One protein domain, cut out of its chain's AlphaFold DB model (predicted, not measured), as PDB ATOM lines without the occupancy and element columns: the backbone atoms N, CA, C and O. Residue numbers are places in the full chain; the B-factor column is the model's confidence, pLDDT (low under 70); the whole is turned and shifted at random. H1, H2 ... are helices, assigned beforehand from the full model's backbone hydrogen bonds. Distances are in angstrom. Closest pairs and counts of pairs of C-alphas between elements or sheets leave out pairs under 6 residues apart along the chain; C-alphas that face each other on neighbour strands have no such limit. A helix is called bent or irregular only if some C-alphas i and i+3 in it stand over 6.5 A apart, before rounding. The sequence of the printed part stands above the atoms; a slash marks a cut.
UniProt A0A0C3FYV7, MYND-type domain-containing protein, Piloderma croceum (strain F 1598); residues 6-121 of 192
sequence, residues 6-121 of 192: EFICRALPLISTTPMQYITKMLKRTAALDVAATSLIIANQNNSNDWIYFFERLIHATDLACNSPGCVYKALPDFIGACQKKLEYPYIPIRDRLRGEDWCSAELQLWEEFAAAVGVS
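AT A GLANCE: This is residues 6 to 121 of the 192 residues of the protein "MYND-type domain-containing protein" of Piloderma croceum (strain F 1598) (UniProt A0A0C3FYV7). The longest helix, H3, packs with H6 and H7 in a triangle of helices, H6 running the same way as H3 and H7 folding back, and H4 lies side by side with H7. A second pair, H2 and H5, packs together at a steep tilt near the start of H3, while H1 lies at the edge near H4 and H2. The printed part has 116 residues with seven named helices, H1 to H7 in order along the chain, and no named strand: the class is all helix. It is compact, with a radius of gyration of the C-alphas of 13.8 A, and spans 42 by 29 by 27 A.

IN THESE COORDINATES: Find C-alpha 32 at (194.736, 217.714, 192.825); from there H3, residues 32 to 46, runs 20.3 A to C-alpha 46 at (204.162, 199.980, 196.003). Before it look for H1, residues 6 to 15, and H2, residues 19 to 29, 15.4 A long. H1 is irregular, but only just: C-alphas 10 and 13 are 6.8 A apart. After H3 come H4, residues 52 to 62, 15.5 A; H5, residues 77 to 87, 15.4 A; H6, residues 91 to 99; and H7, residues 106 to 117, 16.2 A, which ends at C-alpha 117 at (185.619, 209.021, 179.613).

HOW THE PARTS SIT: Start at H3 and H7, the hubs, which touch three helices each. They touch each other through residues 107 to 111 of H7 alone, at a shallow tilt of 26 degrees, opposite ways; their closest C-alphas, of Leu 40 and Glu 107, are 6.1 A apart. H6 touches H3 at a shallow tilt of 8 degrees, the same way, with C-alphas 41 and 98 closest at 6.0 A. H6 and H7 form a helical hairpin, closest at the C-alphas of Leu 98 and Leu 108, 5.5 A. H4 touches H7 at a shallow tilt of 17 degrees, the same way, with the C-alphas of Ile 59 and Phe 114 closest at 5.3 A; H4 and H6 are apart. H5 touches H2 at a steep tilt of 39 degrees, the same way, closest at the C-alphas of Thr 24 and Phe 79, 5.0 A. H1 and H4 only just touch, and only at their ends, with 3 pairs of C-alphas within 8 A, the closest being those of Cys 9 and Phe 54 at 6.5 A. In H2, H4, H5, H6 and H7 every O i to N i+4 pair is within hydrogen-bond range; in H1 4 of 6 are, in H3 10 of 11.

THE WHOLE: Look for the two C-alphas farthest apart at Thr 17 and Glu 101, 43.0 A. The printed part has no cut. The link from H4 to H5, residues 63 to 76, is long, and its C-alphas lie 12 to 22 A from the mean of all C-alphas. The mean pLDDT of the printed part is 86.9, and residues 6 to 16 are under 70.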
ATOM      1  N   GLU A   6     191.900 209.048 201.179       63.97
ATOM      2  CA  GLU A   6     190.790 208.684 202.061       63.97
ATOM      3  C   GLU A   6     190.019 209.914 202.528       63.97
ATOM      4  O   GLU A   6     188.789 209.903 202.525       63.97
ATOM      5  N   PHE A   7     190.715 211.001 202.878       68.81
ATOM      6  CA  PHE A   7     190.060 212.240 203.290       68.81
ATOM      7  C   PHE A   7     189.230 212.830 202.148       68.81
ATOM      8  O   PHE A   7     188.068 213.174 202.349       68.81
ATOM      9  N   ILE A   8     189.783 212.891 200.931       66.94
ATOM     10  CA  ILE A   8     189.037 213.367 199.759       66.94
ATOM     11  C   ILE A   8     187.815 212.470 199.525       66.94
ATOM     12  O   ILE A   8     186.698 212.973 199.422       66.94
ATOM     13  N   CYS A   9     187.981 211.147 199.507       64.06
ATOM     14  CA  CYS A   9     186.885 210.226 199.214       64.06
ATOM     15  C   CYS A   9     185.806 210.198 200.312       64.06
ATOM     16  O   CYS A   9     184.614 210.170 199.999       64.06
ATOM     17  N   ARG A  10     186.172 210.226 201.596       68.44
ATOM     18  CA  ARG A  10     185.208 210.132 202.707       68.44
ATOM     19  C   ARG A  10     184.559 211.470 203.052       68.44
ATOM     20  O   ARG A  10     183.395 211.484 203.437       68.44
ATOM     21  N   ALA A  11     185.265 212.589 202.890       62.97
ATOM     22  CA  ALA A  11     184.747 213.902 203.272       62.97
ATOM     23  C   ALA A  11     183.914 214.580 202.167       62.97
ATOM     24  O   ALA A  11     183.038 215.389 202.469       62.97
ATOM     25  N   LEU A  12     184.133 214.237 200.889       63.12
ATOM     26  CA  LEU A  12     183.409 214.827 199.751       63.12
ATOM     27  C   LEU A  12     181.870 214.743 199.834       63.12
ATOM     28  O   LEU A  12     181.228 215.763 199.574       63.12
ATOM     29  N   PRO A  13     181.255 213.595 200.187       57.09
ATOM     30  CA  PRO A  13     179.801 213.503 200.316       57.09
ATOM     31  C   PRO A  13     179.246 214.258 201.535       57.09
ATOM     32  O   PRO A  13     178.086 214.648 201.528       57.09
ATOM     33  N   LEU A  14     180.056 214.472 202.579       55.66
ATOM     34  CA  LEU A  14     179.594 215.012 203.865       55.66
ATOM     35  C   LEU A  14     179.617 216.546 203.933       55.66
ATOM     36  O   LEU A  14     178.952 217.130 204.782       55.66
ATOM     37  N   ILE A  15     180.378 217.211 203.057       57.97
ATOM     38  CA  ILE A  15     180.637 218.660 203.151       57.97
ATOM     39  C   ILE A  15     179.747 219.486 202.203       57.97
ATOM     40  O   ILE A  15     179.629 220.700 202.368       57.97
ATOM     41  N   SER A  16     179.108 218.878 201.198       63.56
ATOM     42  CA  SER A  16     178.365 219.636 200.187       63.56
ATOM     43  C   SER A  16     177.148 218.891 199.652       63.56
ATOM     44  O   SER A  16     177.253 217.755 199.204       63.56
ATOM     45  N   THR A  17     176.017 219.596 199.574       71.31
ATOM     46  CA  THR A  17     174.828 219.179 198.812       71.31
ATOM     47  C   THR A  17     175.084 219.109 197.300       71.31
ATOM     48  O   THR A  17     174.255 218.596 196.556       71.31
ATOM     49  N   THR A  18     176.243 219.589 196.832       83.00
ATOM     50  CA  THR A  18     176.662 219.601 195.424       83.00
ATOM     51  C   THR A  18     178.113 219.108 195.257       83.00
ATOM     52  O   THR A  18     178.996 219.902 194.895       83.00
ATOM     53  N   PRO A  19     178.409 217.811 195.488       84.19
ATOM     54  CA  PRO A  19     179.775 217.274 195.452       84.19
ATOM     55  C   PRO A  19     180.525 217.597 194.152       84.19
ATOM     56  O   PRO A  19     181.679 218.024 194.185       84.19
ATOM     57  N   MET A  20     179.857 217.506 192.997       88.00
ATOM     58  CA  MET A  20     180.491 217.777 191.701       88.00
ATOM     59  C   MET A  20     180.893 219.236 191.495       88.00
ATOM     60  O   MET A  20     181.921 219.500 190.869       88.00
ATOM     61  N   GLN A  21     180.151 220.202 192.043       88.50
ATOM     62  CA  GLN A  21     180.548 221.612 191.970       88.50
ATOM     63  C   GLN A  21     181.813 221.864 192.796       88.50
ATOM     64  O   GLN A  21     182.726 222.563 192.342       88.50
ATOM     65  N   TYR A  22     181.898 221.248 193.979       89.00
ATOM     66  CA  TYR A  22     183.092 221.308 194.813       89.00
ATOM     67  C   TYR A  22     184.295 220.675 194.105       89.00
ATOM     68  O   TYR A  22     185.329 221.334 193.979       89.00
ATOM     69  N   ILE A  23     184.155 219.454 193.574       87.50
ATOM     70  CA  ILE A  23     185.237 218.760 192.854       87.50
ATOM     71  C   ILE A  23     185.677 219.590 191.647       87.50
ATOM     72  O   ILE A  23     186.867 219.833 191.466       87.50
ATOM     73  N   THR A  24     184.736 220.119 190.865       92.19
ATOM     74  CA  THR A  24     185.041 221.000 189.727       92.19
ATOM     75  C   THR A  24     185.861 222.212 190.165       92.19
ATOM     76  O   THR A  24     186.876 222.545 189.550       92.19
ATOM     77  N   LYS A  25     185.457 222.881 191.250       92.06
ATOM     78  CA  LYS A  25     186.169 224.042 191.800       92.06
ATOM     79  C   LYS A  25     187.556 223.660 192.318       92.06
ATOM     80  O   LYS A  25     188.510 224.399 192.068       92.06
ATOM     81  N   MET A  26     187.679 222.519 192.994       91.19
ATOM     82  CA  MET A  26     188.947 221.963 193.465       91.19
ATOM     83  C   MET A  26     189.886 221.700 192.284       91.19
ATOM     84  O   MET A  26     191.006 222.211 192.281       91.19
ATOM     85  N   LEU A  27     189.425 220.996 191.249       91.00
ATOM     86  CA  LEU A  27     190.204 220.712 190.043       91.00
ATOM     87  C   LEU A  27     190.651 221.997 189.341       91.00
ATOM     88  O   LEU A  27     191.819 222.129 188.980       91.00
ATOM     89  N   LYS A  28     189.761 222.988 189.206       91.75
ATOM     90  CA  LYS A  28     190.088 224.283 188.585       91.75
ATOM     91  C   LYS A  28     191.155 225.066 189.367       91.75
ATOM     92  O   LYS A  28     191.935 225.789 188.747       91.75
ATOM     93  N   ARG A  29     191.197 224.954 190.701       91.06
ATOM     94  CA  ARG A  29     192.028 225.808 191.579       91.06
ATOM     95  C   ARG A  29     193.294 225.152 192.115       91.06
ATOM     96  O   ARG A  29     194.181 225.861 192.573       91.06
ATOM     97  N   THR A  30     193.382 223.829 192.083       90.81
ATOM     98  CA  THR A  30     194.467 223.079 192.728       90.81
ATOM     99  C   THR A  30     195.202 222.189 191.729       90.81
ATOM    100  O   THR A  30     194.792 222.051 190.574       90.81
ATOM    101  N   ALA A  31     196.294 221.578 192.178       89.19
ATOM    102  CA  ALA A  31     197.010 220.530 191.454       89.19
ATOM    103  C   ALA A  31     196.488 219.121 191.808       89.19
ATOM    104  O   ALA A  31     197.219 218.151 191.667       89.19
ATOM    105  N   ALA A  32     195.250 218.989 192.312       88.56
ATOM    106  CA  ALA A  32     194.736 217.714 192.825       88.56
ATOM    107  C   ALA A  32     194.824 216.572 191.803       88.56
ATOM    108  O   ALA A  32     195.247 215.481 192.168       88.56
ATOM    109  N   LEU A  33     194.494 216.825 190.530       90.00
ATOM    110  CA  LEU A  33     194.592 215.796 189.491       90.00
ATOM    111  C   LEU A  33     196.046 215.439 189.158       90.00
ATOM    112  O   LEU A  33     196.347 214.270 188.963       90.00
ATOM    113  N   ASP A  34     196.949 216.423 189.137       89.44
ATOM    114  CA  ASP A  34     198.380 216.191 188.905       89.44
ATOM    115  C   ASP A  34     198.992 215.346 190.038       89.44
ATOM    116  O   ASP A  34     199.773 214.423 189.795       89.44
ATOM    117  N   VAL A  35     198.598 215.641 191.284       90.69
ATOM    118  CA  VAL A  35     198.985 214.877 192.477       90.69
ATOM    119  C   VAL A  35     198.421 213.463 192.401       90.69
ATOM    120  O   VAL A  35     199.198 212.524 192.496       90.69
ATOM    121  N   ALA A  36     197.117 213.300 192.158       90.38
ATOM    122  CA  ALA A  36     196.480 211.987 192.050       90.38
ATOM    123  C   ALA A  36     197.113 211.124 190.946       90.38
ATOM    124  O   ALA A  36     197.420 209.958 191.172       90.38
ATOM    125  N   ALA A  37     197.386 211.711 189.777       90.75
ATOM    126  CA  ALA A  37     198.036 211.028 188.662       90.75
ATOM    127  C   ALA A  37     199.468 210.588 188.998       90.75
ATOM    128  O   ALA A  37     199.886 209.485 188.658       90.75
ATOM    129  N   THR A  38     200.227 211.433 189.702       90.81
ATOM    130  CA  THR A  38     201.568 211.062 190.177       90.81
ATOM    131  C   THR A  38     201.490 209.958 191.228       90.81
ATOM    132  O   THR A  38     202.318 209.051 191.230       90.81
ATOM    133  N   SER A  39     200.479 210.000 192.094       90.00
ATOM    134  CA  SER A  39     200.269 208.972 193.104       90.00
ATOM    135  C   SER A  39     199.864 207.623 192.520       90.00
ATOM    136  O   SER A  39     200.223 206.622 193.123       90.00
ATOM    137  N   LEU A  40     199.208 207.559 191.350       89.44
ATOM    138  CA  LEU A  40     198.983 206.286 190.644       89.44
ATOM    139  C   LEU A  40     200.301 205.587 190.293       89.44
ATOM    140  O   LEU A  40     200.408 204.375 190.418       89.44
ATOM    141  N   ILE A  41     201.336 206.343 189.915       89.44
ATOM    142  CA  ILE A  41     202.660 205.765 189.636       89.44
ATOM    143  C   ILE A  41     203.260 205.167 190.914       89.44
ATOM    144  O   ILE A  41     203.823 204.077 190.884       89.44
ATOM    145  N   ILE A  42     203.126 205.873 192.041       87.88
ATOM    146  CA  ILE A  42     203.620 205.417 193.348       87.88
ATOM    147  C   ILE A  42     202.826 204.191 193.826       87.88
ATOM    148  O   ILE A  42     203.414 203.249 194.344       87.88
ATOM    149  N   ALA A  43     201.506 204.201 193.638       85.31
ATOM    150  CA  ALA A  43     200.598 203.100 193.944       85.31
ATOM    151  C   ALA A  43     200.997 201.825 193.188       85.31
ATOM    152  O   ALA A  43     201.264 200.817 193.835       85.31
ATOM    153  N   ASN A  44     201.201 201.928 191.871       85.12
ATOM    154  CA  ASN A  44     201.682 200.838 191.019       85.12
ATOM    155  C   ASN A  44     203.050 200.297 191.477       85.12
ATOM    156  O   ASN A  44     203.289 199.096 191.475       85.12
ATOM    157  N   GLN A  45     203.963 201.173 191.910       85.50
ATOM    158  CA  GLN A  45     205.289 200.771 192.405       85.50
ATOM    159  C   GLN A  45     205.249 200.093 193.783       85.50
ATOM    160  O   GLN A  45     206.108 199.265 194.079       85.50
ATOM    161  N   ASN A  46     204.274 200.449 194.621       86.50
ATOM    162  CA  ASN A  46     204.162 199.980 196.003       86.50
ATOM    163  C   ASN A  46     203.037 198.951 196.212       86.50
ATOM    164  O   ASN A  46     202.830 198.526 197.348       86.50
ATOM    165  N   ASN A  47     202.307 198.575 195.157       80.69
ATOM    166  CA  ASN A  47     201.122 197.716 195.211       80.69
ATOM    167  C   ASN A  47     200.050 198.229 196.206       80.69
ATOM    168  O   ASN A  47     199.516 197.464 197.011       80.69
ATOM    169  N   SER A  48     199.789 199.545 196.203       84.19
ATOM    170  CA  SER A  48     198.765 200.200 197.043       84.19
ATOM    171  C   SER A  48     197.538 200.598 196.221       84.19
ATOM    172  O   SER A  48     197.666 201.057 195.094       84.19
ATOM    173  N   ASN A  49     196.350 200.528 196.828       80.12
ATOM    174  CA  ASN A  49     195.079 200.854 196.174       80.12
ATOM    175  C   ASN A  49     194.528 202.244 196.548       80.12
ATOM    176  O   ASN A  49     193.407 202.581 196.162       80.12
ATOM    177  N   ASP A  50     195.283 203.068 197.285       77.88
ATOM    178  CA  ASP A  50     194.762 204.298 197.916       77.88
ATOM    179  C   ASP A  50     194.164 205.300 196.913       77.88
ATOM    180  O   ASP A  50     193.259 206.066 197.245       77.88
ATOM    181  N   TRP A  51     194.638 205.284 195.666       84.75
ATOM    182  CA  TRP A  51     194.193 206.199 194.611       84.75
ATOM    183  C   TRP A  51     193.232 205.571 193.605       84.75
ATOM    184  O   TRP A  51     192.601 206.312 192.851       84.75
ATOM    185  N   ILE A  52     193.057 204.247 193.628       85.00
ATOM    186  CA  ILE A  52     192.156 203.539 192.710       85.00
ATOM    187  C   ILE A  52     190.724 204.045 192.902       85.00
ATOM    188  O   ILE A  52     190.124 204.575 191.969       85.00
ATOM    189  N   TYR A  53     190.231 204.046 194.143       84.75
ATOM    190  CA  TYR A  53     188.881 204.519 194.466       84.75
ATOM    191  C   TYR A  53     188.624 205.978 194.081       84.75
ATOM    192  O   TYR A  53     187.490 206.360 193.779       84.75
ATOM    193  N   PHE A  54     189.657 206.825 194.110       86.19
ATOM    194  CA  PHE A  54     189.523 208.208 193.670       86.19
ATOM    195  C   PHE A  54     189.202 208.260 192.174       86.19
ATOM    196  O   PHE A  54     188.244 208.926 191.782       86.19
ATOM    197  N   PHE A  55     189.957 207.532 191.351       89.38
ATOM    198  CA  PHE A  55     189.746 207.505 189.906       89.38
ATOM    199  C   PHE A  55     188.486 206.746 189.499       89.38
ATOM    200  O   PHE A  55     187.761 207.254 188.652       89.38
ATOM    201  N   GLU A  56     188.148 205.628 190.145       89.69
ATOM    202  CA  GLU A  56     186.870 204.932 189.923       89.69
ATOM    203  C   GLU A  56     185.676 205.871 190.124       89.69
ATOM    204  O   GLU A  56     184.747 205.907 189.317       89.69
ATOM    205  N   ARG A  57     185.717 206.717 191.162       88.50
ATOM    206  CA  ARG A  57     184.679 207.732 191.390       88.50
ATOM    207  C   ARG A  57     184.670 208.820 190.327       88.50
ATOM    208  O   ARG A  57     183.593 209.293 189.967       88.50
ATOM    209  N   LEU A  58     185.837 209.250 189.842       90.38
ATOM    210  CA  LEU A  58     185.899 210.211 188.740       90.38
ATOM    211  C   LEU A  58     185.341 209.609 187.444       90.38
ATOM    212  O   LEU A  58     184.594 210.295 186.757       90.38
ATOM    213  N   ILE A  59     185.650 208.346 187.143       92.06
ATOM    214  CA  ILE A  59     185.112 207.611 185.990       92.06
ATOM    215  C   ILE A  59     183.597 207.470 186.118       92.06
ATOM    216  O   ILE A  59     182.864 207.856 185.211       92.06
ATOM    217  N   HIS A  60     183.107 207.028 187.276       89.81
ATOM    218  CA  HIS A  60     181.675 206.951 187.550       89.81
ATOM    219  C   HIS A  60     180.973 208.296 187.345       89.81
ATOM    220  O   HIS A  60     179.892 208.358 186.765       89.81
ATOM    221  N   ALA A  61     181.595 209.394 187.784       88.81
ATOM    222  CA  ALA A  61     181.043 210.725 187.577       88.81
ATOM    223  C   ALA A  61     180.894 211.064 186.085       88.81
ATOM    224  O   ALA A  61     179.958 211.765 185.703       88.81
ATOM    225  N   THR A  62     181.802 210.572 185.240       89.44
ATOM    226  CA  THR A  62     181.779 210.775 183.784       89.44
ATOM    227  C   THR A  62     180.909 209.781 183.024       89.44
ATOM    228  O   THR A  62     180.621 210.018 181.851       89.44
ATOM    229  N   ASP A  63     180.477 208.701 183.669       86.56
ATOM    230  CA  ASP A  63     179.692 207.660 183.028       86.56
ATOM    231  C   ASP A  63     178.277 208.158 182.700       86.56
ATOM    232  O   ASP A  63     177.429 208.382 183.571       86.56
ATOM    233  N   LEU A  64     178.015 208.325 181.404       72.38
ATOM    234  CA  LEU A  64     176.695 208.684 180.890       72.38
ATOM    235  C   LEU A  64     175.667 207.563 181.109       72.38
ATOM    236  O   LEU A  64     174.471 207.855 181.120       72.38
ATOM    237  N   ALA A  65     176.120 206.319 181.298       74.69
ATOM    238  CA  ALA A  65     175.292 205.148 181.563       74.69
ATOM    239  C   ALA A  65     174.975 204.948 183.055       74.69
ATOM    240  O   ALA A  65     174.276 203.993 183.405       74.69
ATOM    241  N   CYS A  66     175.420 205.852 183.941       84.19
ATOM    242  CA  CYS A  66     175.017 205.837 185.343       84.19
ATOM    243  C   CYS A  66     173.497 206.058 185.461       84.19
ATOM    244  O   CYS A  66     172.992 207.184 185.455       84.19
ATOM    245  N   ASN A  67     172.770 204.945 185.576       80.25
ATOM    246  CA  ASN A  67     171.310 204.902 185.646       80.25
ATOM    247  C   ASN A  67     170.769 205.067 187.072       80.25
ATOM    248  O   ASN A  67     169.558 205.019 187.272       80.25
ATOM    249  N   SER A  68     171.643 205.257 188.065       85.50
ATOM    250  CA  SER A  68     171.246 205.429 189.461       85.50
ATOM    251  C   SER A  68     170.392 206.695 189.618       85.50
ATOM    252  O   SER A  68     170.912 207.807 189.435       85.50
ATOM    253  N   PRO A  69     169.096 206.569 189.965       83.06
ATOM    254  CA  PRO A  69     168.227 207.720 190.159       83.06
ATOM    255  C   PRO A  69     168.803 208.623 191.252       83.06
ATOM    256  O   PRO A  69     169.085 208.168 192.357       83.06
ATOM    257  N   GLY A  70     169.013 209.902 190.938       82.38
ATOM    258  CA  GLY A  70     169.556 210.861 191.903       82.38
ATOM    259  C   GLY A  70     171.060 210.737 192.167       82.38
ATOM    260  O   GLY A  70     171.520 211.206 193.206       82.38
ATOM    261  N   CYS A  71     171.844 210.146 191.255       86.50
ATOM    262  CA  CYS A  71     173.301 210.144 191.391       86.50
ATOM    263  C   CYS A  71     173.860 211.576 191.516       86.50
ATOM    264  O   CYS A  71     173.909 212.341 190.549       86.50
ATOM    265  N   VAL A  72     174.340 211.918 192.715       84.75
ATOM    266  CA  VAL A  72     174.928 213.231 193.041       84.75
ATOM    267  C   VAL A  72     176.288 213.470 192.377       84.75
ATOM    268  O   VAL A  72     176.820 214.581 192.441       84.75
ATOM    269  N   TYR A  73     176.852 212.436 191.748       84.69
ATOM    270  CA  TYR A  73     178.148 212.464 191.076       84.69
ATOM    271  C   TYR A  73     178.053 212.676 189.568       84.69
ATOM    272  O   TYR A  73     179.089 212.771 188.922       84.69
ATOM    273  N   LYS A  74     176.853 212.807 188.990       87.06
ATOM    274  CA  LYS A  74     176.713 213.036 187.548       87.06
ATOM    275  C   LYS A  74     177.502 214.277 187.113       87.06
ATOM    276  O   LYS A  74     177.252 215.388 187.588       87.06
ATOM    277  N   ALA A  75     178.471 214.081 186.223       84.62
ATOM    278  CA  ALA A  75     179.358 215.138 185.769       84.62
ATOM    279  C   ALA A  75     178.591 216.263 185.072       84.62
ATOM    280  O   ALA A  75     177.743 216.049 184.207       84.62
ATOM    281  N   LEU A  76     178.959 217.493 185.425       87.44
ATOM    282  CA  LEU A  76     178.545 218.691 184.706       87.44
ATOM    283  C   LEU A  76     179.500 218.931 183.522       87.44
ATOM    284  O   LEU A  76     180.684 218.600 183.633       87.44
ATOM    285  N   PRO A  77     179.066 219.584 182.428       92.81
ATOM    286  CA  PRO A  77     179.964 219.963 181.328       92.81
ATOM    287  C   PRO A  77     181.216 220.718 181.808       92.81
ATOM    288  O   PRO A  77     182.331 220.489 181.346       92.81
ATOM    289  N   ASP A  78     181.034 221.555 182.829       93.31
ATOM    290  CA  ASP A  78     182.085 222.312 183.503       93.31
ATOM    291  C   ASP A  78     183.146 221.442 184.199       93.31
ATOM    292  O   ASP A  78     184.316 221.833 184.271       93.31
ATOM    293  N   PHE A  79     182.739 220.281 184.719       93.56
ATOM    294  CA  PHE A  79     183.638 219.285 185.298       93.56
ATOM    295  C   PHE A  79     184.471 218.626 184.197       93.56
ATOM    296  O   PHE A  79     185.697 218.619 184.290       93.56
ATOM    297  N   ILE A  80     183.821 218.163 183.121       95.12
ATOM    298  CA  ILE A  80     184.499 217.533 181.977       95.12
ATOM    299  C   ILE A  80     185.536 218.486 181.382       95.12
ATOM    300  O   ILE A  80     186.700 218.115 181.229       95.12
ATOM    301  N   GLY A  81     185.160 219.746 181.143       95.25
ATOM    302  CA  GLY A  81     186.084 220.762 180.638       95.25
ATOM    303  C   GLY A  81     187.260 221.037 181.586       95.25
ATOM    304  O   GLY A  81     188.384 221.272 181.132       95.25
ATOM    305  N   ALA A  82     187.045 220.976 182.906       94.81
ATOM    306  CA  ALA A  82     188.122 221.102 183.888       94.81
ATOM    307  C   ALA A  82     189.083 219.903 183.848       94.81
ATOM    308  O   ALA A  82     190.298 220.115 183.842       94.81
ATOM    309  N   CYS A  83     188.559 218.675 183.770       95.06
ATOM    310  CA  CYS A  83     189.356 217.456 183.636       95.06
ATOM    311  C   CYS A  83     190.168 217.457 182.340       95.06
ATOM    312  O   CYS A  83     191.384 217.301 182.398       95.06
ATOM    313  N   GLN A  84     189.536 217.733 181.195       95.81
ATOM    314  CA  GLN A  84     190.207 217.831 179.894       95.81
ATOM    315  C   GLN A  84     191.398 218.785 179.954       95.81
ATOM    316  O   GLN A  84     192.525 218.404 179.640       95.81
ATOM    317  N   LYS A  85     191.167 220.011 180.438       93.38
ATOM    318  CA  LYS A  85     192.210 221.033 180.563       93.38
ATOM    319  C   LYS A  85     193.347 220.600 181.489       93.38
ATOM    320  O   LYS A  85     194.498 220.965 181.251       93.38
ATOM    321  N   LYS A  86     193.035 219.874 182.564       93.56
ATOM    322  CA  LYS A  86     194.027 219.394 183.532       93.56
ATOM    323  C   LYS A  86     194.809 218.191 183.024       93.56
ATOM    324  O   LYS A  86     195.991 218.108 183.321       93.56
ATOM    325  N   LEU A  87     194.195 217.326 182.223       94.50
ATOM    326  CA  LEU A  87     194.855 216.174 181.615       94.50
ATOM    327  C   LEU A  87     195.740 216.531 180.424       94.50
ATOM    328  O   LEU A  87     196.633 215.748 180.112       94.50
ATOM    329  N   GLU A  88     195.541 217.697 179.792       92.25
ATOM    330  CA  GLU A  88     196.284 218.090 178.586       92.25
ATOM    331  C   GLU A  88     197.778 217.807 178.679       92.25
ATOM    332  O   GLU A  88     198.350 217.287 177.734       92.25
ATOM    333  N   TYR A  89     198.414 218.148 179.797       90.12
ATOM    334  CA  TYR A  89     199.852 217.981 179.978       90.12
ATOM    335  C   TYR A  89     200.275 216.666 180.638       90.12
ATOM    336  O   TYR A  89     201.200 216.046 180.113       90.12
ATOM    337  N   PRO A  90     199.674 216.231 181.761       93.00
ATOM    338  CA  PRO A  90     200.127 215.033 182.453       93.00
ATOM    339  C   PRO A  90     199.713 213.728 181.764       93.00
ATOM    340  O   PRO A  90     200.363 212.724 182.026       93.00
ATOM    341  N   TYR A  91     198.707 213.705 180.877       95.62
ATOM    342  CA  TYR A  91     198.193 212.450 180.303       95.62
ATOM    343  C   TYR A  91     199.280 211.550 179.704       95.62
ATOM    344  O   TYR A  91     199.478 210.440 180.197       95.62
ATOM    345  N   ILE A  92     200.006 212.033 178.687       95.00
ATOM    346  CA  ILE A  92     201.011 211.218 177.988       95.00
ATOM    347  C   ILE A  92     202.187 210.860 178.915       95.00
ATOM    348  O   ILE A  92     202.490 209.675 179.030       95.00
ATOM    349  N   PRO A  93     202.810 211.807 179.653       93.62
ATOM    350  CA  PRO A  93     203.917 211.473 180.549       93.62
ATOM    351  C   PRO A  93     203.560 210.481 181.661       93.62
ATOM    352  O   PRO A  93     204.396 209.658 182.020       93.62
ATOM    353  N   ILE A  94     202.356 210.570 182.238       94.06
ATOM    354  CA  ILE A  94     201.914 209.640 183.285       94.06
ATOM    355  C   ILE A  94     201.636 208.267 182.680       94.06
ATOM    356  O   ILE A  94     202.148 207.276 183.188       94.06
ATOM    357  N   ARG A  95     200.914 208.210 181.556       95.75
ATOM    358  CA  ARG A  95     200.633 206.959 180.846       95.75
ATOM    359  C   ARG A  95     201.917 206.231 180.446       95.75
ATOM    360  O   ARG A  95     202.039 205.041 180.692       95.75
ATOM    361  N   ASP A  96     202.888 206.938 179.872       93.44
ATOM    362  CA  ASP A  96     204.159 206.338 179.451       93.44
ATOM    363  C   ASP A  96     204.972 205.815 180.650       93.44
ATOM    364  O   ASP A  96     205.681 204.821 180.523       93.44
ATOM    365  N   ARG A  97     204.853 206.447 181.828       92.81
ATOM    366  CA  ARG A  97     205.463 205.949 183.073       92.81
ATOM    367  C   ARG A  97     204.736 204.733 183.638       92.81
ATOM    368  O   ARG A  97     205.410 203.829 184.114       92.81
ATOM    369  N   LEU A  98     203.402 204.721 183.593       92.38
ATOM    370  CA  LEU A  98     202.587 203.585 184.031       92.38
ATOM    371  C   LEU A  98     202.814 202.357 183.145       92.38
ATOM    372  O   LEU A  98     202.932 201.261 183.672       92.38
ATOM    373  N   ARG A  99     202.977 202.550 181.827       92.81
ATOM    374  CA  ARG A  99     203.317 201.469 180.887       92.81
ATOM    375  C   ARG A  99     204.625 200.759 181.210       92.81
ATOM    376  O   ARG A  99     204.745 199.600 180.843       92.81
ATOM    377  N   GLY A 100     205.580 201.457 181.843       86.12
ATOM    378  CA  GLY A 100     206.854 200.917 182.331       86.12
ATOM    379  C   GLY A 100     207.346 199.691 181.553       86.12
ATOM    380  O   GLY A 100     207.634 199.785 180.358       86.12
ATOM    381  N   GLU A 101     207.399 198.550 182.244       74.12
ATOM    382  CA  GLU A 101     207.545 197.218 181.638       74.12
ATOM    383  C   GLU A 101     206.209 196.454 181.545       74.12
ATOM    384  O   GLU A 101     206.092 195.533 180.739       74.12
ATOM    385  N   ASP A 102     205.200 196.846 182.328       83.81
ATOM    386  CA  ASP A 102     203.889 196.200 182.372       83.81
ATOM    387  C   ASP A 102     202.837 197.019 181.615       83.81
ATOM    388  O   ASP A 102     202.411 198.100 182.026       83.81
ATOM    389  N   TRP A 103     202.390 196.470 180.491       86.81
ATOM    390  CA  TRP A 103     201.428 197.101 179.593       86.81
ATOM    391  C   TRP A 103     199.977 196.916 180.054       86.81
ATOM    392  O   TRP A 103     199.068 197.419 179.394       86.81
ATOM    393  N   CYS A 104     199.754 196.195 181.155       89.00
ATOM    394  CA  CYS A 104     198.438 195.739 181.582       89.00
ATOM    395  C   CYS A 104     198.123 196.047 183.053       89.00
ATOM    396  O   CYS A 104     197.177 195.462 183.584       89.00
ATOM    397  N   SER A 105     198.856 196.952 183.713       90.81
ATOM    398  CA  SER A 105     198.571 197.269 185.116       90.81
ATOM    399  C   SER A 105     197.188 197.906 185.301       90.81
ATOM    400  O   SER A 105     196.674 198.610 184.421       90.81
ATOM    401  N   ALA A 106     196.568 197.658 186.458       91.56
ATOM    402  CA  ALA A 106     195.247 198.193 186.781       91.56
ATOM    403  C   ALA A 106     195.251 199.732 186.776       91.56
ATOM    404  O   ALA A 106     194.309 200.364 186.306       91.56
ATOM    405  N   GLU A 107     196.341 200.350 187.227       92.75
ATOM    406  CA  GLU A 107     196.533 201.797 187.246       92.75
ATOM    407  C   GLU A 107     196.618 202.389 185.838       92.75
ATOM    408  O   GLU A 107     196.089 203.478 185.603       92.75
ATOM    409  N   LEU A 108     197.261 201.687 184.895       93.94
ATOM    410  CA  LEU A 108     197.294 202.101 183.495       93.94
ATOM    411  C   LEU A 108     195.894 202.049 182.877       93.94
ATOM    412  O   LEU A 108     195.477 203.031 182.261       93.94
ATOM    413  N   GLN A 109     195.169 200.943 183.072       93.69
ATOM    414  CA  GLN A 109     193.799 200.790 182.574       93.69
ATOM    415  C   GLN A 109     192.894 201.888 183.130       93.69
ATOM    416  O   GLN A 109     192.222 202.578 182.368       93.69
ATOM    417  N   LEU A 110     192.964 202.130 184.438       94.12
ATOM    418  CA  LEU A 110     192.184 203.154 185.120       94.12
ATOM    419  C   LEU A 110     192.511 204.569 184.612       94.12
ATOM    420  O   LEU A 110     191.619 205.400 184.427       94.12
ATOM    421  N   TRP A 111     193.789 204.859 184.349       95.81
ATOM    422  CA  TRP A 111     194.219 206.138 183.781       95.81
ATOM    423  C   TRP A 111     193.723 206.343 182.345       95.81
ATOM    424  O   TRP A 111     193.273 207.440 181.995       95.81
ATOM    425  N   GLU A 112     193.799 205.308 181.506       95.62
ATOM    426  CA  GLU A 112     193.331 205.353 180.118       95.62
ATOM    427  C   GLU A 112     191.799 205.409 180.032       95.62
ATOM    428  O   GLU A 112     191.275 206.205 179.250       95.62
ATOM    429  N   GLU A 113     191.085 204.663 180.875       95.25
ATOM    430  CA  GLU A 113     189.624 204.688 180.976       95.25
ATOM    431  C   GLU A 113     189.124 206.063 181.422       95.25
ATOM    432  O   GLU A 113     188.262 206.653 180.766       95.25
ATOM    433  N   PHE A 114     189.721 206.640 182.470       95.75
ATOM    434  CA  PHE A 114     189.379 207.995 182.902       95.75
ATOM    435  C   PHE A 114     189.612 209.027 181.796       95.75
ATOM    436  O   PHE A 114     188.748 209.871 181.543       95.75
ATOM    437  N   ALA A 115     190.758 208.963 181.112       96.88
ATOM    438  CA  ALA A 115     191.055 209.869 180.007       96.88
ATOM    439  C   ALA A 115     190.042 209.720 178.862       96.88
ATOM    440  O   ALA A 115     189.525 210.729 178.374       96.88
ATOM    441  N   ALA A 116     189.706 208.484 178.485       96.00
ATOM    442  CA  ALA A 116     188.707 208.191 177.465       96.00
ATOM    443  C   ALA A 116     187.325 208.740 177.852       96.00
ATOM    444  O   ALA A 116     186.683 209.399 177.029       96.00
ATOM    445  N   ALA A 117     186.911 208.568 179.109       94.75
ATOM    446  CA  ALA A 117     185.619 209.021 179.613       94.75
ATOM    447  C   ALA A 117     185.467 210.555 179.597       94.75
ATOM    448  O   ALA A 117     184.378 211.077 179.357       94.75
ATOM    449  N   VAL A 118     186.565 211.308 179.752       95.75
ATOM    450  CA  VAL A 118     186.570 212.774 179.552       95.75
ATOM    451  C   VAL A 118     186.940 213.201 178.126       95.75
ATOM    452  O   VAL A 118     187.067 214.396 177.848       95.75
ATOM    453  N   GLY A 119     187.109 212.258 177.198       95.94
ATOM    454  CA  GLY A 119     187.372 212.517 175.782       95.94
ATOM    455  C   GLY A 119     188.810 212.932 175.448       95.94
ATOM    456  O   GLY A 119     189.029 213.548 174.400       95.94
ATOM    457  N   VAL A 120     189.778 212.616 176.308       97.06
ATOM    458  CA  VAL A 120     191.213 212.865 176.112       97.06
ATOM    459  C   VAL A 120     191.897 211.607 175.578       97.06
ATOM    460  O   VAL A 120     191.787 210.534 176.157       97.06
ATOM    461  N   SER A 121     192.650 211.753 174.488       96.81
ATOM    462  CA  SER A 121     193.534 210.714 173.951       96.81
ATOM    463  C   SER A 121     194.859 211.334 173.500       96.81
ATOM    464  O   SER A 121     194.942 212.547 173.292       96.81
TER     465      SER A 121